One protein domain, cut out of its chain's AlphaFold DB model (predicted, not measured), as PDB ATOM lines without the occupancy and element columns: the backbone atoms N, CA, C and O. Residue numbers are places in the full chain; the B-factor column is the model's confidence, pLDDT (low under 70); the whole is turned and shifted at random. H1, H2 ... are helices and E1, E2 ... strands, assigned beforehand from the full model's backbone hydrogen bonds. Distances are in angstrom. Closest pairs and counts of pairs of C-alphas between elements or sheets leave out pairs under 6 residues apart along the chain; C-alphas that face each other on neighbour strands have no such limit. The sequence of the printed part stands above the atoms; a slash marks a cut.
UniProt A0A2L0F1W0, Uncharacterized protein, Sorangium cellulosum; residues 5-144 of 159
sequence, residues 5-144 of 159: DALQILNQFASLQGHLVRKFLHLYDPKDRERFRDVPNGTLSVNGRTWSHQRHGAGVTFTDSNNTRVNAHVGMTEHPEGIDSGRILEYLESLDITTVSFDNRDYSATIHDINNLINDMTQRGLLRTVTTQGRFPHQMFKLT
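Overview. This is residues 5 to 144 of the 159 residues of an uncharacterized protein of Sorangium cellulosum (UniProt A0A2L0F1W0). One long helix, H1, forms a spine: a strongly twisted sheet of four strands, E1 to E4, wraps round its later part, and the small hairpin E5 and E6 lies at its beginning. H3 stands beside the edge strand E4, H4 packs on H3 and the hairpin E5 and E6, and a second hairpin, E7 and E8, lies next to H4 and H1. The 140 printed residues hold four named helices and eight named strands, in the order H1 E1 E2 E3 E4 H2 H3 E5 E6 H4 E7 E8, of mixed class. The large sheet has the order E1 E2 E3 E4, antiparallel throughout. The whole is compact, with a radius of gyration of the C-alphas of 14.8 A and spans of 45 by 34 by 22 A.

Along the chain. H1, residues 6 to 28, begins at C-alpha 6 (-2.951, 25.049, -16.364) and is 32.4 A long. E1, residues 42 to 46, E2, residues 49 to 56 and 21.8 A long, E3, residues 59 to 64 and 16.9 A, and E4, residues 69 to 73, follow. H2 is residues 74 to 77, and H3, residues 85 to 94, is 14.2 A long. E5 is residues 99 to 102 and E6 residues 105 to 108. H4, residues 111 to 123 and 18.3 A long, begins at C-alpha 111 (8.348, 23.933, -25.212). E7 is residues 127 to 131, and E8, residues 139 to 143, ends at C-alpha 143 (1.048, 16.234, -9.305).

Arrangement. E1 to E4 form a meander, each strand the antiparallel neighbour of the one before; N 44 and O 51 are 2.9 A apart, N 54 and O 61 2.9 A, and N 62 and O 70 2.8 A. The sheet curls round H1, in two layers, a helix on one face of a sheet; the closest C-alphas of H1 and E4, Gln 17 and Val 70, are 6.4 A apart. H2 only grazes the sheet, and touches residues 21 to 25 of H1, closest at the C-alphas of Val 21 and Thr 77, 6.9 A. H3 stands at the sheet's level, at a height over the sheet of 2.5 A. H3 and H4 touch, closest at the C-alphas of Ser 85 and Ile 114, 5.6 A, at a steep tilt of 60 degrees, opposite ways. In the hairpin E5 and E6, N 100 and O 107 are 2.9 A apart; in E7 and E8, N 130 and O 140 are 2.8 A apart. In H1, H3 and H4 every O i to N i+4 pair is within hydrogen-bond range; H2 is too short for one.

Size, cuts and confidence. The C-alphas farthest apart, those of Asp 38 and Asn 104, are 46.1 A apart. The printed part has no cut. The link from H1 to E1 is long, 13 residues. The mean pLDDT of the printed part is 93.6; residues 133 to 137 are under 70.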
ATOM      1  N   ASP A   5      -7.047  27.179 -17.356       95.94
ATOM      2  CA  ASP A   5      -6.271  26.938 -16.139       95.94
ATOM      3  C   ASP A   5      -5.296  25.760 -16.320       95.94
ATOM      4  O   ASP A   5      -5.688  24.630 -16.633       95.94
ATOM      5  N   ALA A   6      -4.004  26.027 -16.132       96.81
ATOM      6  CA  ALA A   6      -2.951  25.049 -16.364       96.81
ATOM      7  C   ALA A   6      -3.032  23.874 -15.384       96.81
ATOM      8  O   ALA A   6      -2.793  22.731 -15.775       96.81
ATOM      9  N   LEU A   7      -3.399  24.123 -14.122       96.19
ATOM     10  CA  LEU A   7      -3.524  23.062 -13.125       96.19
ATOM     11  C   LEU A   7      -4.664  22.110 -13.496       96.19
ATOM     12  O   LEU A   7      -4.494  20.893 -13.414       96.19
ATOM     13  N   GLN A   8      -5.801  22.635 -13.949       95.56
ATOM     14  CA  GLN A   8      -6.907  21.838 -14.466       95.56
ATOM     15  C   GLN A   8      -6.466  20.985 -15.662       95.56
ATOM     16  O   GLN A   8      -6.731  19.781 -15.678       95.56
ATOM     17  N   ILE A   9      -5.753  21.573 -16.628       96.62
ATOM     18  CA  ILE A   9      -5.267  20.841 -17.806       96.62
ATOM     19  C   ILE A   9      -4.276  19.742 -17.430       96.62
ATOM     20  O   ILE A   9      -4.416  18.614 -17.903       96.62
ATOM     21  N   LEU A  10      -3.308  20.021 -16.559       96.81
ATOM     22  CA  LEU A  10      -2.335  19.018 -16.128       96.81
ATOM     23  C   LEU A  10      -3.004  17.882 -15.346       96.81
ATOM     24  O   LEU A  10      -2.647  16.723 -15.550       96.81
ATOM     25  N   ASN A  11      -4.001  18.179 -14.505       96.31
ATOM     26  CA  ASN A  11      -4.796  17.151 -13.823       96.31
ATOM     27  C   ASN A  11      -5.565  16.274 -14.816       96.31
ATOM     28  O   ASN A  11      -5.536  15.045 -14.712       96.31
ATOM     29  N   GLN A  12      -6.230  16.895 -15.792       96.38
ATOM     30  CA  GLN A  12      -6.958  16.184 -16.840       96.38
ATOM     31  C   GLN A  12      -6.020  15.282 -17.648       96.38
ATOM     32  O   GLN A  12      -6.316  14.099 -17.829       96.38
ATOM     33  N   PHE A  13      -4.883  15.822 -18.088       97.38
ATOM     34  CA  PHE A  13      -3.868  15.085 -18.831       97.38
ATOM     35  C   PHE A  13      -3.337  13.893 -18.029       97.38
ATOM     36  O   PHE A  13      -3.412  12.757 -18.496       97.38
ATOM     37  N   ALA A  14      -2.858  14.130 -16.805       96.75
ATOM     38  CA  ALA A  14      -2.267  13.097 -15.962       96.75
ATOM     39  C   ALA A  14      -3.260  11.972 -15.654       96.75
ATOM     40  O   ALA A  14      -2.919  10.796 -15.774       96.75
ATOM     41  N   SER A  15      -4.506  12.323 -15.317       96.62
ATOM     42  CA  SER A  15      -5.570  11.350 -15.059       96.62
ATOM     43  C   SER A  15      -5.894  10.521 -16.302       96.62
ATOM     44  O   SER A  15      -5.963   9.290 -16.238       96.62
ATOM     45  N   LEU A  16      -6.060  11.173 -17.457       97.69
ATOM     46  CA  LEU A  16      -6.357  10.494 -18.713       97.69
ATOM     47  C   LEU A  16      -5.219   9.554 -19.125       97.69
ATOM     48  O   LEU A  16      -5.470   8.383 -19.414       97.69
ATOM     49  N   GLN A  17      -3.975  10.031 -19.091       97.44
ATOM     50  CA  GLN A  17      -2.799   9.215 -19.378       97.44
ATOM     51  C   GLN A  17      -2.705   8.027 -18.420       97.44
ATOM     52  O   GLN A  17      -2.511   6.897 -18.866       97.44
ATOM     53  N   GLY A  18      -2.928   8.248 -17.122       97.19
ATOM     54  CA  GLY A  18      -2.935   7.191 -16.120       97.19
ATOM     55  C   GLY A  18      -3.924   6.076 -16.452       97.19
ATOM     56  O   GLY A  18      -3.572   4.896 -16.392       97.19
ATOM     57  N   HIS A  19      -5.149   6.427 -16.851       98.00
ATOM     58  CA  HIS A  19      -6.151   5.447 -17.267       98.00
ATOM     59  C   HIS A  19      -5.765   4.713 -18.558       98.00
ATOM     60  O   HIS A  19      -5.880   3.488 -18.613       98.00
ATOM     61  N   LEU A  20      -5.283   5.435 -19.576       98.25
ATOM     62  CA  LEU A  20      -4.879   4.857 -20.861       98.25
ATOM     63  C   LEU A  20      -3.708   3.887 -20.703       98.25
ATOM     64  O   LEU A  20      -3.799   2.741 -21.139       98.25
ATOM     65  N   VAL A  21      -2.645   4.310 -20.015       97.12
ATOM     66  CA  VAL A  21      -1.447   3.498 -19.780       97.12
ATOM     67  C   VAL A  21      -1.792   2.248 -18.975       97.12
ATOM     68  O   VAL A  21      -1.444   1.144 -19.388       97.12
ATOM     69  N   ARG A  22      -2.534   2.374 -17.865       97.31
ATOM     70  CA  ARG A  22      -2.947   1.204 -17.069       97.31
ATOM     71  C   ARG A  22      -3.804   0.236 -17.884       97.31
ATOM     72  O   ARG A  22      -3.585  -0.971 -17.816       97.31
ATOM     73  N   LYS A  23      -4.758   0.748 -18.673       97.81
ATOM     74  CA  LYS A  23      -5.622  -0.091 -19.515       97.81
ATOM     75  C   LYS A  23      -4.827  -0.808 -20.602       97.81
ATOM     76  O   LYS A  23      -5.056  -1.993 -20.817       97.81
ATOM     77  N   PHE A  24      -3.901  -0.110 -21.252       97.31
ATOM     78  CA  PHE A  24      -3.008  -0.670 -22.263       97.31
ATOM     79  C   PHE A  24      -2.149  -1.800 -21.689       97.31
ATOM     80  O   PHE A  24      -2.147  -2.905 -22.227       97.31
ATOM     81  N   LEU A  25      -1.489  -1.555 -20.554       95.44
ATOM     82  CA  LEU A  25      -0.655  -2.556 -19.887       95.44
ATOM     83  C   LEU A  25      -1.460  -3.778 -19.449       95.44
ATOM     84  O   LEU A  25      -0.992  -4.898 -19.609       95.44
ATOM     85  N   HIS A  26      -2.673  -3.576 -18.937       95.94
ATOM     86  CA  HIS A  26      -3.548  -4.678 -18.547       95.94
ATOM     87  C   HIS A  26      -4.051  -5.493 -19.747       95.94
ATOM     88  O   HIS A  26      -4.170  -6.709 -19.649       95.94
ATOM     89  N   LEU A  27      -4.368  -4.836 -20.868       96.25
ATOM     90  CA  LEU A  27      -4.907  -5.499 -22.056       96.25
ATOM     91  C   LEU A  27      -3.861  -6.361 -22.770       96.25
ATOM     92  O   LEU A  27      -4.201  -7.435 -23.259       96.25
ATOM     93  N   TYR A  28      -2.622  -5.877 -22.860       95.06
ATOM     94  CA  TYR A  28      -1.586  -6.523 -23.666       95.06
ATOM     95  C   TYR A  28      -0.539  -7.286 -22.860       95.06
ATOM     96  O   TYR A  28       0.135  -8.127 -23.445       95.06
ATOM     97  N   ASP A  29      -0.387  -6.989 -21.566       94.44
ATOM     98  CA  ASP A  29       0.662  -7.528 -20.689       94.44
ATOM     99  C   ASP A  29       2.038  -7.637 -21.389       94.44
ATOM    100  O   ASP A  29       2.562  -8.736 -21.594       94.44
ATOM    101  N   PRO A  30       2.617  -6.498 -21.830       92.00
ATOM    102  CA  PRO A  30       3.813  -6.507 -22.662       92.00
ATOM    103  C   PRO A  30       5.003  -7.135 -21.937       92.00
ATOM    104  O   PRO A  30       5.354  -6.747 -20.815       92.00
ATOM    105  N   LYS A  31       5.673  -8.049 -22.638       91.06
ATOM    106  CA  LYS A  31       6.936  -8.673 -22.233       91.06
ATOM    107  C   LYS A  31       8.109  -7.728 -22.480       91.06
ATOM    108  O   LYS A  31       9.022  -7.667 -21.662       91.06
ATOM    109  N   ASP A  32       8.077  -6.967 -23.576       86.00
ATOM    110  CA  ASP A  32       9.052  -5.908 -23.856       86.00
ATOM    111  C   ASP A  32       8.538  -4.563 -23.329       86.00
ATOM    112  O   ASP A  32       7.956  -3.759 -24.057       86.00
ATOM    113  N   ARG A  33       8.769  -4.293 -22.042       84.62
ATOM    114  CA  ARG A  33       8.355  -3.028 -21.408       84.62
ATOM    115  C   ARG A  33       9.248  -1.834 -21.752       84.62
ATOM    116  O   ARG A  33       8.887  -0.708 -21.428       84.62
ATOM    117  N   GLU A  34      10.382  -2.050 -22.421       83.12
ATOM    118  CA  GLU A  34      11.273  -0.962 -22.840       83.12
ATOM    119  C   GLU A  34      10.860  -0.344 -24.174       83.12
ATOM    120  O   GLU A  34      11.262   0.783 -24.475       83.12
ATOM    121  N   ARG A  35      10.155  -1.097 -25.029       84.75
ATOM    122  CA  ARG A  35       9.829  -0.652 -26.395       84.75
ATOM    123  C   ARG A  35       8.466  -1.099 -26.909       84.75
ATOM    124  O   ARG A  35       8.098  -0.650 -27.992       84.75
ATOM    125  N   PHE A  36       7.754  -1.970 -26.196       90.88
ATOM    126  CA  PHE A  36       6.456  -2.549 -26.574       90.88
ATOM    127  C   PHE A  36       6.443  -3.237 -27.942       90.88
ATOM    128  O   PHE A  36       5.445  -3.193 -28.658       90.88
ATOM    129  N   ARG A  37       7.562  -3.840 -28.366       89.25
ATOM    130  CA  ARG A  37       7.684  -4.438 -29.711       89.25
ATOM    131  C   ARG A  37       6.752  -5.621 -29.943       89.25
ATOM    132  O   ARG A  37       6.465  -5.939 -31.092       89.25
ATOM    133  N   ASP A  38       6.325  -6.261 -28.867       90.88
ATOM    134  CA  ASP A  38       5.405  -7.389 -28.851       90.88
ATOM    135  C   ASP A  38       3.927  -6.972 -28.845       90.88
ATOM    136  O   ASP A  38       3.055  -7.833 -28.943       90.88
ATOM    137  N   VAL A  39       3.634  -5.667 -28.787       93.19
ATOM    138  CA  VAL A  39       2.265  -5.146 -28.814       93.19
ATOM    139  C   VAL A  39       1.917  -4.621 -30.212       93.19
ATOM    140  O   VAL A  39       2.567  -3.685 -30.692       93.19
ATOM    141  N   PRO A  40       0.900  -5.185 -30.893       94.06
ATOM    142  CA  PRO A  40       0.426  -4.653 -32.167       94.06
ATOM    143  C   PRO A  40      -0.358  -3.353 -31.956       94.06
ATOM    144  O   PRO A  40      -0.948  -3.148 -30.899       94.06
ATOM    145  N   ASN A  41      -0.436  -2.507 -32.987       96.19
ATOM    146  CA  ASN A  41      -1.370  -1.377 -32.990       96.19
ATOM    147  C   ASN A  41      -2.811  -1.888 -32.827       96.19
ATOM    148  O   ASN A  41      -3.154  -2.973 -33.301       96.19
ATOM    149  N   GLY A  42      -3.671  -1.098 -32.193       97.19
ATOM    150  CA  GLY A  42      -5.037  -1.533 -31.932       97.19
ATOM    151  C   GLY A  42      -5.914  -0.444 -31.345       97.19
ATOM    152  O   GLY A  42      -5.660   0.747 -31.518       97.19
ATOM    153  N   THR A  43      -6.969  -0.862 -30.651       98.00
ATOM    154  CA  THR A  43      -7.879   0.048 -29.955       98.00
ATOM    155  C   THR A  43      -8.147  -0.427 -28.531       98.00
ATOM    156  O   THR A  43      -8.033  -1.613 -28.220       98.00
ATOM    157  N   LEU A  44      -8.494   0.509 -27.652       97.56
ATOM    158  CA  LEU A  44      -8.967   0.239 -26.299       97.56
ATOM    159  C   LEU A  44     -10.048   1.250 -25.907       97.56
ATOM    160  O   LEU A  44     -10.181   2.301 -26.527       97.56
ATOM    161  N   SER A  45     -10.834   0.931 -24.880       97.38
ATOM    162  CA  SER A  45     -11.881   1.825 -24.371       97.38
ATOM    163  C   SER A  45     -11.550   2.312 -22.965       97.38
ATOM    164  O   SER A  45     -11.274   1.500 -22.077       97.38
ATOM    165  N   VAL A  46     -11.600   3.631 -22.770       96.81
ATOM    166  CA  VAL A  46     -11.393   4.328 -21.489       96.81
ATOM    167  C   VAL A  46     -12.445   5.428 -21.370       96.81
ATOM    168  O   VAL A  46     -12.633   6.207 -22.302       96.81
ATOM    169  N   ASN A  47     -13.143   5.481 -20.231       93.12
ATOM    170  CA  ASN A  47     -14.187   6.472 -19.931       93.12
ATOM    171  C   ASN A  47     -15.271   6.581 -21.021       93.12
ATOM    172  O   ASN A  47     -15.681   7.676 -21.394       93.12
ATOM    173  N   GLY A  48     -15.697   5.442 -21.576       93.81
ATOM    174  CA  GLY A  48     -16.711   5.389 -22.638       93.81
ATOM    175  C   GLY A  48     -16.236   5.873 -24.013       93.81
ATOM    176  O   GLY A  48     -17.040   5.936 -24.937       93.81
ATOM    177  N   ARG A  49     -14.947   6.199 -24.174       97.00
ATOM    178  CA  ARG A  49     -14.351   6.646 -25.440       97.00
ATOM    179  C   ARG A  49     -13.427   5.568 -25.989       97.00
ATOM    180  O   ARG A  49     -12.678   4.943 -25.232       97.00
ATOM    181  N   THR A  50     -13.473   5.364 -27.300       98.06
ATOM    182  CA  THR A  50     -12.539   4.488 -28.010       98.06
ATOM    183  C   THR A  50     -11.284   5.265 -28.374       98.06
ATOM    184  O   THR A  50     -11.355   6.347 -28.952       98.06
ATOM    185  N   TRP A  51     -10.141   4.676 -28.054       98.56
ATOM    186  CA  TRP A  51      -8.817   5.194 -28.349       98.56
ATOM    187  C   TRP A  51      -8.116   4.210 -29.267       98.56
ATOM    188  O   TRP A  51      -7.989   3.033 -28.928       98.56
ATOM    189  N   SER A  52      -7.655   4.684 -30.418       98.50
ATOM    190  CA  SER A  52      -6.630   3.974 -31.175       98.50
ATOM    191  C   SER A  52      -5.292   4.132 -30.468       98.50
ATOM    192  O   SER A  52      -5.059   5.132 -29.790       98.50
ATOM    193  N   HIS A  53      -4.423   3.137 -30.590       98.06
ATOM    194  CA  HIS A  53      -3.061   3.228 -30.093       98.06
ATOM    195  C   HIS A  53      -2.068   2.768 -31.146       98.06
ATOM    196  O   HIS A  53      -2.305   1.815 -31.896       98.06
ATOM    197  N   GLN A  54      -0.958   3.490 -31.201       96.69
ATOM    198  CA  GLN A  54       0.135   3.224 -32.112       96.69
ATOM    199  C   GLN A  54       1.455   3.340 -31.368       96.69
ATOM    200  O   GLN A  54       1.758   4.351 -30.731       96.69
ATOM    201  N   ARG A  55       2.274   2.303 -31.498       93.81
ATOM    202  CA  ARG A  55       3.636   2.304 -30.975       93.81
ATOM    203  C   ARG A  55       4.529   3.221 -31.807       93.81
ATOM    204  O   ARG A  55       4.501   3.181 -33.038       93.81
ATOM    205  N   HIS A  56       5.400   3.972 -31.145       89.06
ATOM    206  CA  HIS A  56       6.467   4.744 -31.785       89.06
ATOM    207  C   HIS A  56       7.683   4.793 -30.862       89.06
ATOM    208  O   HIS A  56       7.530   4.783 -29.646       89.06
ATOM    209  N   GLY A  57       8.900   4.786 -31.420       87.19
ATOM    210  CA  GLY A  57      10.135   4.831 -30.627       87.19
ATOM    211  C   GLY A  57      10.114   3.897 -29.404       87.19
ATOM    212  O   GLY A  57      10.008   2.677 -29.554       87.19
ATOM    213  N   ALA A  58      10.200   4.504 -28.216       87.69
ATOM    214  CA  ALA A  58      10.069   3.875 -26.899       87.69
ATOM    215  C   ALA A  58       8.778   4.333 -26.183       87.69
ATOM    216  O   ALA A  58       8.802   4.755 -25.030       87.69
ATOM    217  N   GLY A  59       7.645   4.333 -26.880       92.12
ATOM    218  CA  GLY A  59       6.373   4.800 -26.343       92.12
ATOM    219  C   GLY A  59       5.169   4.367 -27.170       92.12
ATOM    220  O   GLY A  59       5.272   3.599 -28.132       92.12
ATOM    221  N   VAL A  60       4.007   4.862 -26.760       95.62
ATOM    222  CA  VAL A  60       2.719   4.631 -27.416       95.62
ATOM    223  C   VAL A  60       1.970   5.950 -27.470       95.62
ATOM    224  O   VAL A  60       1.888   6.658 -26.470       95.62
ATOM    225  N   THR A  61       1.405   6.270 -28.628       97.62
ATOM    226  CA  THR A  61       0.454   7.372 -28.773       97.62
ATOM    227  C   THR A  61      -0.951   6.806 -28.793       97.62
ATOM    228  O   THR A  61      -1.234   5.882 -29.553       97.62
ATOM    229  N   PHE A  62      -1.820   7.377 -27.968       98.38
ATOM    230  CA  PHE A  62      -3.251   7.125 -27.952       98.38
ATOM    231  C   PHE A  62      -3.973   8.281 -28.644       98.38
ATOM    232  O   PHE A  62      -3.708   9.437 -28.317       98.38
ATOM    233  N   THR A  63      -4.911   7.974 -29.542       98.44
ATOM    234  CA  THR A  63      -5.692   8.980 -30.275       98.44
ATOM    235  C   THR A  63      -7.169   8.606 -30.305       98.44
ATOM    236  O   THR A  63      -7.510   7.475 -30.665       98.44
ATOM    237  N   ASP A  64      -8.047   9.538 -29.939       98.06
ATOM    238  CA  ASP A  64      -9.501   9.356 -30.018       98.06
ATOM    239  C   ASP A  64     -10.100   9.882 -31.340       98.06
ATOM    240  O   ASP A  64      -9.399  10.395 -32.212       98.06
ATOM    241  N   SER A  65     -11.423   9.766 -31.498       96.75
ATOM    242  CA  SER A  65     -12.151  10.246 -32.686       96.75
ATOM    243  C   SER A  65     -12.118  11.764 -32.884       96.75
ATOM    244  O   SER A  65     -12.427  12.239 -33.972       96.75
ATOM    245  N   ASN A  66     -11.781  12.522 -31.840       96.00
ATOM    246  CA  ASN A  66     -11.693  13.978 -31.864       96.00
ATOM    247  C   ASN A  66     -10.245  14.440 -32.090       96.00
ATOM    248  O   ASN A  66      -9.950  15.615 -31.904       96.00
ATOM    249  N   ASN A  67      -9.340  13.528 -32.463       96.00
ATOM    250  CA  ASN A  67      -7.905  13.767 -32.610       96.00
ATOM    251  C   ASN A  67      -7.200  14.251 -31.334       96.00
ATOM    252  O   ASN A  67      -6.071  14.736 -31.422       96.00
ATOM    253  N   THR A  68      -7.803  14.067 -30.152       97.56
ATOM    254  CA  THR A  68      -7.085  14.262 -28.888       97.56
ATOM    255  C   THR A  68      -5.976  13.221 -28.802       97.56
ATOM    256  O   THR A  68      -6.234  12.032 -29.003       97.56
ATOM    257  N   ARG A  69      -4.748  13.650 -28.496       98.00
ATOM    258  CA  ARG A  69      -3.563  12.782 -28.478       98.00
ATOM    259  C   ARG A  69      -2.952  12.717 -27.093       98.00
ATOM    260  O   ARG A  69      -2.637  13.742 -26.508       98.00
ATOM    261  N   VAL A  70      -2.702  11.511 -26.605       97.69
ATOM    262  CA  VAL A  70      -1.914  11.273 -25.391       97.69
ATOM    263  C   VAL A  70      -0.721  10.410 -25.764       97.69
ATOM    264  O   VAL A  70      -0.872   9.231 -26.074       97.69
ATOM    265  N   ASN A  71       0.470  10.994 -25.756       95.44
ATOM    266  CA  ASN A  71       1.715  10.275 -25.991       95.44
ATOM    267  C   ASN A  71       2.303   9.834 -24.652       95.44
ATOM    268  O   ASN A  71       2.547  10.671 -23.793       95.44
ATOM    269  N   ALA A  72       2.561   8.540 -24.476       92.69
ATOM    270  CA  ALA A  72       3.138   7.980 -23.261       92.69
ATOM    271  C   ALA A  72       4.526   7.380 -23.528       92.69
ATOM    272  O   ALA A  72       4.695   6.522 -24.396       92.69
ATOM    273  N   HIS A  73       5.534   7.813 -22.763       91.19
ATOM    274  CA  HIS A  73       6.859   7.181 -22.762       91.19
ATOM    275  C   HIS A  73       6.807   5.818 -22.067       91.19
ATOM    276  O   HIS A  73       6.023   5.631 -21.140       91.19
ATOM    277  N   VAL A  74       7.731   4.909 -22.382       87.88
ATOM    278  CA  VAL A  74       7.912   3.655 -21.620       87.88
ATOM    279  C   VAL A  74       8.174   3.889 -20.133       87.88
ATOM    280  O   VAL A  74       7.732   3.105 -19.298       87.88
ATOM    281  N   GLY A  75       8.796   5.014 -19.769       86.31
ATOM    282  CA  GLY A  75       8.967   5.410 -18.368       86.31
ATOM    283  C   GLY A  75       7.642   5.579 -17.607       86.31
ATOM    284  O   GLY A  75       7.571   5.386 -16.395       86.31
ATOM    285  N   MET A  76       6.549   5.865 -18.313       87.56
ATOM    286  CA  MET A  76       5.223   6.013 -17.713       87.56
ATOM    287  C   MET A  76       4.593   4.668 -17.348       87.56
ATOM    288  O   MET A  76       3.558   4.638 -16.698       87.56
ATOM    289  N   THR A  77       5.225   3.537 -17.663       89.00
ATOM    290  CA  THR A  77       4.804   2.249 -17.089       89.00
ATOM    291  C   THR A  77       5.012   2.198 -15.575       89.00
ATOM    292  O   THR A  77       4.171   1.656 -14.861       89.00
ATOM    293  N   GLU A  78       6.075   2.829 -15.070       90.00
ATOM    294  CA  GLU A  78       6.341   2.981 -13.633       90.00
ATOM    295  C   GLU A  78       5.548   4.148 -13.035       90.00
ATOM    296  O   GLU A  78       5.167   4.154 -11.858       90.00
ATOM    297  N   HIS A  79       5.294   5.171 -13.852       92.44
ATOM    298  CA  HIS A  79       4.589   6.388 -13.469       92.44
ATOM    299  C   HIS A  79       3.478   6.725 -14.480       92.44
ATOM    300  O   HIS A  79       3.651   7.653 -15.265       92.44
ATOM    301  N   PRO A  80       2.322   6.027 -14.449       94.81
ATOM    302  CA  PRO A  80       1.257   6.204 -15.452       94.81
ATOM    303  C   PRO A  80       0.701   7.625 -15.557       94.81
ATOM    304  O   PRO A  80       0.291   8.061 -16.624       94.81
ATOM    305  N   GLU A  81       0.721   8.360 -14.451       95.50
ATOM    306  CA  GLU A  81       0.282   9.759 -14.349       95.50
ATOM    307  C   GLU A  81       1.469  10.739 -14.412       95.50
ATOM    308  O   GLU A  81       1.326  11.912 -14.087       95.50
ATOM    309  N   GLY A  82       2.667  10.249 -14.748       93.94
ATOM    310  CA  GLY A  82       3.872  11.059 -14.871       93.94
ATOM    311  C   GLY A  82       3.746  12.057 -16.015       93.94
ATOM    312  O   GLY A  82       3.203  11.746 -17.069       93.94
ATOM    313  N   ILE A  83       4.254  13.259 -15.806       94.31
ATOM    314  CA  ILE A  83       4.106  14.382 -16.721       94.31
ATOM    315  C   ILE A  83       5.491  14.851 -17.160       94.31
ATOM    316  O   ILE A  83       6.419  14.879 -16.354       94.31
ATOM    317  N   ASP A  84       5.617  15.264 -18.416       94.38
ATOM    318  CA  ASP A  84       6.743  16.059 -18.899       94.38
ATOM    319  C   ASP A  84       6.268  17.104 -19.911       94.38
ATOM    320  O   ASP A  84       5.188  16.982 -20.496       94.38
ATOM    321  N   SER A  85       7.085  18.135 -20.113       95.19
ATOM    322  CA  SER A  85       6.736  19.286 -20.943       95.19
ATOM    323  C   SER A  85       6.457  18.931 -22.401       95.19
ATOM    324  O   SER A  85       5.584  19.539 -23.013       95.19
ATOM    325  N   GLY A  86       7.173  17.952 -22.964       94.81
ATOM    326  CA  GLY A  86       6.990  17.550 -24.358       94.81
ATOM    327  C   GLY A  86       5.608  16.944 -24.580       94.81
ATOM    328  O   GLY A  86       4.897  17.322 -25.504       94.81
ATOM    329  N   ARG A  87       5.180  16.062 -23.675       95.88
ATOM    330  CA  ARG A  87       3.865  15.409 -23.770       95.88
ATOM    331  C   ARG A  87       2.707  16.329 -23.417       95.88
ATOM    332  O   ARG A  87       1.644  16.200 -24.018       95.88
ATOM    333  N   ILE A  88       2.908  17.274 -22.497       97.12
ATOM    334  CA  ILE A  88       1.925  18.343 -22.269       97.12
ATOM    335  C   ILE A  88       1.751  19.171 -23.535       97.12
ATOM    336  O   ILE A  88       0.617  19.437 -23.920       97.12
ATOM    337  N   LEU A  89       2.849  19.573 -24.179       97.81
ATOM    338  CA  LEU A  89       2.790  20.366 -25.402       97.81
ATOM    339  C   LEU A  89       1.988  19.639 -26.490       97.81
ATOM    340  O   LEU A  89       1.022  20.198 -26.999       97.81
ATOM    341  N   GLU A  90       2.307  18.372 -26.763       97.25
ATOM    342  CA  GLU A  90       1.567  17.564 -27.742       97.25
ATOM    343  C   GLU A  90       0.072  17.431 -27.395       97.25
ATOM    344  O   GLU A  90      -0.781  17.415 -28.290       97.25
ATOM    345  N   TYR A  91      -0.258  17.339 -26.100       98.25
ATOM    346  CA  TYR A  91      -1.640  17.289 -25.632       98.25
ATOM    347  C   TYR A  91      -2.371  18.612 -25.875       98.25
ATOM    348  O   TYR A  91      -3.461  18.596 -26.442       98.25
ATOM    349  N   LEU A  92      -1.765  19.745 -25.504       97.88
ATOM    350  CA  LEU A  92      -2.310  21.088 -25.734       97.88
ATOM    351  C   LEU A  92      -2.555  21.349 -27.223       97.88
ATOM    352  O   LEU A  92      -3.640  21.792 -27.595       97.88
ATOM    353  N   GLU A  93      -1.588  20.993 -28.073       97.44
ATOM    354  CA  GLU A  93      -1.713  21.080 -29.531       97.44
ATOM    355  C   GLU A  93      -2.875  20.232 -30.057       97.44
ATOM    356  O   GLU A  93      -3.563  20.631 -30.989       97.44
ATOM    357  N   SER A  94      -3.122  19.057 -29.470       97.88
ATOM    358  CA  SER A  94      -4.246  18.199 -29.868       97.88
ATOM    359  C   SER A  94      -5.621  18.726 -29.445       97.88
ATOM    360  O   SER A  94      -6.637  18.216 -29.913       97.88
ATOM    361  N   LEU A  95      -5.651  19.717 -28.552       97.12
ATOM    362  CA  LEU A  95      -6.854  20.390 -28.065       97.12
ATOM    363  C   LEU A  95      -7.028  21.795 -28.663       97.12
ATOM    364  O   LEU A  95      -7.906  22.529 -28.212       97.12
ATOM    365  N   ASP A  96      -6.177  22.189 -29.618       96.44
ATOM    366  CA  ASP A  96      -6.109  23.547 -30.173       96.44
ATOM    367  C   ASP A  96      -5.916  24.641 -29.096       96.44
ATOM    368  O   ASP A  96      -6.351  25.786 -29.248       96.44
ATOM    369  N   ILE A  97      -5.247  24.306 -27.984       96.69
ATOM    370  CA  ILE A  97      -4.948  25.250 -26.901       96.69
ATOM    371  C   ILE A  97      -3.598  25.909 -27.168       96.69
ATOM    372  O   ILE A  97      -2.551  25.271 -27.100       96.69
ATOM    373  N   THR A  98      -3.613  27.220 -27.406       96.69
ATOM    374  CA  THR A  98      -2.397  28.008 -27.665       96.69
ATOM    375  C   THR A  98      -1.799  28.642 -26.412       96.69
ATOM    376  O   THR A  98      -0.649  29.081 -26.437       96.69
ATOM    377  N   THR A  99      -2.570  28.741 -25.326       97.38
ATOM    378  CA  THR A  99      -2.176  29.446 -24.099       97.38
ATOM    379  C   THR A  99      -2.872  28.843 -22.884       97.38
ATOM    380  O   THR A  99      -4.075  28.572 -22.924       97.38
ATOM    381  N   VAL A 100      -2.130  28.681 -21.790       97.56
ATOM    382  CA  VAL A 100      -2.648  28.284 -20.473       97.56
ATOM    383  C   VAL A 100      -2.235  29.299 -19.415       97.56
ATOM    384  O   VAL A 100      -1.187  29.926 -19.541       97.56
ATOM    385  N   SER A 101      -3.040  29.453 -18.369       97.56
ATOM    386  CA  SER A 101      -2.768  30.383 -17.272       97.56
ATOM    387  C   SER A 101      -2.440  29.652 -15.979       97.56
ATOM    388  O   SER A 101      -3.117  28.690 -15.615       97.56
ATOM    389  N   PHE A 102      -1.457  30.151 -15.242       97.06
ATOM    390  CA  PHE A 102      -1.135  29.719 -13.888       97.06
ATOM    391  C   PHE A 102      -0.665  30.923 -13.072       97.06
ATOM    392  O   PHE A 102       0.176  31.684 -13.539       97.06
ATOM    393  N   ASP A 103      -1.212  31.109 -11.868       93.94
ATOM    394  CA  ASP A 103      -0.763  32.146 -10.922       93.94
ATOM    395  C   ASP A 103      -0.712  33.573 -11.519       93.94
ATOM    396  O   ASP A 103       0.267  34.303 -11.392       93.94
ATOM    397  N   ASN A 104      -1.790  33.969 -12.210       92.81
ATOM    398  CA  ASN A 104      -1.928  35.254 -12.918       92.81
ATOM    399  C   ASN A 104      -0.902  35.492 -14.043       92.81
ATOM    400  O   ASN A 104      -0.714  36.629 -14.481       92.81
ATOM    401  N   ARG A 105      -0.255  34.431 -14.530       96.25
ATOM    402  CA  ARG A 105       0.654  34.457 -15.673       96.25
ATOM    403  C   ARG A 105       0.147  33.536 -16.775       96.25
ATOM    404  O   ARG A 105      -0.293  32.421 -16.508       96.25
ATOM    405  N   ASP A 106       0.262  34.001 -18.012       97.00
ATOM    406  CA  ASP A 106      -0.024  33.205 -19.201       97.00
ATOM    407  C   ASP A 106       1.262  32.572 -19.753       97.00
ATOM    408  O   ASP A 106       2.331  33.188 -19.762       97.00
ATOM    409  N   TYR A 107       1.136  31.335 -20.230       97.69
ATOM    410  CA  TYR A 107       2.193  30.531 -20.834       97.69
ATOM    411  C   TYR A 107       1.717  30.075 -22.207       97.69
ATOM    412  O   TYR A 107       0.652  29.463 -22.332       97.69
ATOM    413  N   SER A 108       2.494  30.360 -23.248       97.50
ATOM    414  CA  SER A 108       2.171  29.898 -24.596       97.50
ATOM    415  C   SER A 108       2.397  28.388 -24.702       97.50
ATOM    416  O   SER A 108       3.247  27.826 -24.011       97.50
ATOM    417  N   ALA A 109       1.695  27.719 -25.614       96.12
ATOM    418  CA  ALA A 109       1.950  26.325 -25.966       96.12
ATOM    419  C   ALA A 109       3.248  26.205 -26.790       96.12
ATOM    420  O   ALA A 109       3.244  25.908 -27.979       96.12
ATOM    421  N   THR A 110       4.383  26.494 -26.153       98.00
ATOM    422  CA  THR A 110       5.732  26.296 -26.688       98.00
ATOM    423  C   THR A 110       6.554  25.516 -25.677       98.00
ATOM    424  O   THR A 110       6.346  25.639 -24.471       98.00
ATOM    425  N   ILE A 111       7.538  24.742 -26.132       97.12
ATOM    426  CA  ILE A 111       8.348  23.933 -25.212       97.12
ATOM    427  C   ILE A 111       9.050  24.778 -24.137       97.12
ATOM    428  O   ILE A 111       9.182  24.342 -22.996       97.12
ATOM    429  N   HIS A 112       9.468  26.001 -24.480       97.81
ATOM    430  CA  HIS A 112      10.095  26.922 -23.539       97.81
ATOM    431  C   HIS A 112       9.123  27.348 -22.432       97.81
ATOM    432  O   HIS A 112       9.438  27.206 -21.252       97.81
ATOM    433  N   ASP A 113       7.927  27.805 -22.804       98.00
ATOM    434  CA  ASP A 113       6.926  28.264 -21.840       98.00
ATOM    435  C   ASP A 113       6.352  27.116 -21.010       98.00
ATOM    436  O   ASP A 113       6.160  27.280 -19.809       98.00
ATOM    437  N   ILE A 114       6.162  25.928 -21.588       98.00
ATOM    438  CA  ILE A 114       5.727  24.756 -20.820       98.00
ATOM    439  C   ILE A 114       6.811  24.307 -19.829       98.00
ATOM    440  O   ILE A 114       6.489  23.950 -18.697       98.00
ATOM    441  N   ASN A 115       8.099  24.390 -20.183       97.69
ATOM    442  CA  ASN A 115       9.176  24.162 -19.212       97.69
ATOM    443  C   ASN A 115       9.135  25.182 -18.065       97.69
ATOM    444  O   ASN A 115       9.287  24.801 -16.904       97.69
ATOM    445  N   ASN A 116       8.902  26.462 -18.369       98.00
ATOM    446  CA  ASN A 116       8.761  27.504 -17.350       98.00
ATOM    447  C   ASN A 116       7.544  27.249 -16.450       98.00
ATOM    448  O   ASN A 116       7.671  27.325 -15.233       98.00
ATOM    449  N   LEU A 117       6.402  26.863 -17.024       97.88
ATOM    450  CA  LEU A 117       5.202  26.474 -16.281       97.88
ATOM    451  C   LEU A 117       5.489  25.325 -15.309       97.88
ATOM    452  O   LEU A 117       5.138  25.403 -14.133       97.88
ATOM    453  N   ILE A 118       6.149  24.262 -15.778       97.06
ATOM    454  CA  ILE A 118       6.504  23.109 -14.940       97.06
ATOM    455  C   ILE A 118       7.446  23.515 -13.805       97.06
ATOM    456  O   ILE A 118       7.258  23.071 -12.668       97.06
ATOM    457  N   ASN A 119       8.420  24.383 -14.079       96.69
ATOM    458  CA  ASN A 119       9.313  24.919 -13.056       96.69
ATOM    459  C   ASN A 119       8.547  25.742 -12.013       96.69
ATOM    460  O   ASN A 119       8.708  25.494 -10.818       96.69
ATOM    461  N   ASP A 120       7.673  26.651 -12.443       97.25
ATOM    462  CA  ASP A 120       6.883  27.508 -11.553       97.25
ATOM    463  C   ASP A 120       5.937  26.658 -10.682       97.25
ATOM    464  O   ASP A 120       5.897  26.804  -9.459       97.25
ATOM    465  N   MET A 121       5.248  25.673 -11.267       97.00
ATOM    466  CA  MET A 121       4.399  24.735 -10.518       97.00
ATOM    467  C   MET A 121       5.198  23.840  -9.557       97.00
ATOM    468  O   MET A 121       4.706  23.501  -8.478       97.00
ATOM    469  N   THR A 122       6.436  23.477  -9.904       95.94
ATOM    470  CA  THR A 122       7.345  22.741  -9.009       95.94
ATOM    471  C   THR A 122       7.776  23.610  -7.827       95.94
ATOM    472  O   THR A 122       7.719  23.157  -6.686       95.94
ATOM    473  N   GLN A 123       8.137  24.877  -8.061       96.00
ATOM    474  CA  GLN A 123       8.489  25.834  -7.002       96.00
ATOM    475  C   GLN A 123       7.319  26.101  -6.046       96.00
ATOM    476  O   GLN A 123       7.522  26.284  -4.848       96.00
ATOM    477  N   ARG A 124       6.083  26.063  -6.558       94.94
ATOM    478  CA  ARG A 124       4.848  26.160  -5.763       94.94
ATOM    479  C   ARG A 124       4.473  24.859  -5.039       94.94
ATOM    480  O   ARG A 124       3.465  24.828  -4.341       94.94
ATOM    481  N   GLY A 125       5.252  23.787  -5.199       95.38
ATOM    482  CA  GLY A 125       5.001  22.493  -4.560       95.38
ATOM    483  C   GLY A 125       3.820  21.715  -5.146       95.38
ATOM    484  O   GLY A 125       3.372  20.745  -4.534       95.38
ATOM    485  N   LEU A 126       3.311  22.109  -6.319       96.06
ATOM    486  CA  LEU A 126       2.213  21.428  -7.022       96.06
ATOM    487  C   LEU A 126       2.706  20.240  -7.852       96.06
ATOM    488  O   LEU A 126       1.943  19.327  -8.163       96.06
ATOM    489  N   LEU A 127       3.990  20.249  -8.205       96.12
ATOM    490  CA  LEU A 127       4.667  19.166  -8.897       96.12
ATOM    491  C   LEU A 127       5.878  18.712  -8.089       96.12
ATOM    492  O   LEU A 127       6.573  19.515  -7.471       96.12
ATOM    493  N   ARG A 128       6.149  17.408  -8.123       94.81
ATOM    494  CA  ARG A 128       7.389  16.822  -7.603       94.81
ATOM    495  C   ARG A 128       8.074  15.998  -8.677       94.81
ATOM    496  O   ARG A 128       7.408  15.256  -9.401       94.81
ATOM    497  N   THR A 129       9.397  16.074  -8.732       92.38
ATOM    498  CA  THR A 129      10.199  15.244  -9.631       92.38
ATOM    499  C   THR A 129      10.067  13.771  -9.257       92.38
ATOM    500  O   THR A 129      10.075  13.399  -8.079       92.38
ATOM    501  N   VAL A 130       9.965  12.924 -10.272       90.31
ATOM    502  CA  VAL A 130      10.080  11.474 -10.163       90.31
ATOM    503  C   VAL A 130      11.064  10.974 -11.210       90.31
ATOM    504  O   VAL A 130      11.159  11.521 -12.309       90.31
ATOM    505  N   THR A 131      11.817   9.943 -10.854       78.94
ATOM    506  CA  THR A 131      12.801   9.321 -11.733       78.94
ATOM    507  C   THR A 131      12.343   7.919 -12.075       78.94
ATOM    508  O   THR A 131      11.958   7.151 -11.194       78.94
ATOM    509  N   THR A 132      12.403   7.579 -13.357       76.12
ATOM    510  CA  THR A 132      12.229   6.192 -13.784       76.12
ATOM    511  C   THR A 132      13.516   5.427 -13.641       76.12
ATOM    512  O   THR A 132      14.588   5.937 -13.977       76.12
ATOM    513  N   GLN A 133      13.392   4.183 -13.211       66.94
ATOM    514  CA  GLN A 133      14.480   3.228 -13.277       66.94
ATOM    515  C   GLN A 133      14.459   2.621 -14.682       66.94
ATOM    516  O   GLN A 133      13.462   2.071 -15.130       66.94
ATOM    517  N   GLY A 134      15.533   2.774 -15.451       65.56
ATOM    518  CA  GLY A 134      15.566   2.188 -16.785       65.56
ATOM    519  C   GLY A 134      16.614   2.779 -17.703       65.56
ATOM    520  O   GLY A 134      17.288   3.759 -17.389       65.56
ATOM    521  N   ARG A 135      16.727   2.167 -18.883       65.44
ATOM    522  CA  ARG A 135      17.706   2.531 -19.912       65.44
ATOM    523  C   ARG A 135      17.541   3.957 -20.449       65.44
ATOM    524  O   ARG A 135      18.496   4.524 -20.970       65.44
ATOM    525  N   PHE A 136      16.341   4.518 -20.331       66.25
ATOM    526  CA  PHE A 136      15.999   5.857 -20.799       66.25
ATOM    527  C   PHE A 136      15.570   6.715 -19.604       66.25
ATOM    528  O   PHE A 136      14.367   6.852 -19.366       66.25
ATOM    529  N   PRO A 137      16.526   7.244 -18.814       67.38
ATOM    530  CA  PRO A 137      16.200   8.153 -17.727       67.38
ATOM    531  C   PRO A 137      15.505   9.378 -18.315       67.38
ATOM    532  O   PRO A 137      16.072  10.096 -19.137       67.38
ATOM    533  N   HIS A 138      14.257   9.584 -17.912       73.44
ATOM    534  CA  HIS A 138      13.436  10.696 -18.363       73.44
ATOM    535  C   HIS A 138      12.989  11.475 -17.137       73.44
ATOM    536  O   HIS A 138      12.456  10.892 -16.189       73.44
ATOM    537  N   GLN A 139      13.244  12.781 -17.126       84.31
ATOM    538  CA  GLN A 139      12.773  13.623 -16.037       84.31
ATOM    539  C   GLN A 139      11.260  13.759 -16.157       84.31
ATOM    540  O   GLN A 139      10.750  14.278 -17.147       84.31
ATOM    541  N   MET A 140      10.551  13.279 -15.141       91.12
ATOM    542  CA  MET A 140       9.103  13.382 -15.064       91.12
ATOM    543  C   MET A 140       8.684  14.041 -13.764       91.12
ATOM    544  O   MET A 140       9.423  14.089 -12.781       91.12
ATOM    545  N   PHE A 141       7.449  14.510 -13.764       94.44
ATOM    546  CA  PHE A 141       6.819  15.168 -12.642       94.44
ATOM    547  C   PHE A 141       5.532  14.433 -12.288       94.44
ATOM    548  O   PHE A 141       4.860  13.874 -13.151       94.44
ATOM    549  N   LYS A 142       5.177  14.419 -11.008       94.12
ATOM    550  CA  LYS A 142       3.841  14.027 -10.559       94.12
ATOM    551  C   LYS A 142       3.185  15.206  -9.877       94.12
ATOM    552  O   LYS A 142       3.847  15.905  -9.108       94.12
ATOM    553  N   LEU A 143       1.887  15.358 -10.110       93.25
ATOM    554  CA  LEU A 143       1.048  16.234  -9.305       93.25
ATOM    555  C   LEU A 143       1.135  15.795  -7.845       93.25
ATOM    556  O   LEU A 143       1.039  14.606  -7.522       93.25
ATOM    557  N   THR A 144       1.384  16.750  -6.960       90.62
ATOM    558  CA  THR A 144       1.231  16.525  -5.529       90.62
ATOM    559  C   THR A 144      -0.266  16.486  -5.231       90.62
ATOM    560  O   THR A 144      -1.060  17.168  -5.878       90.62
TER     561      THR A 144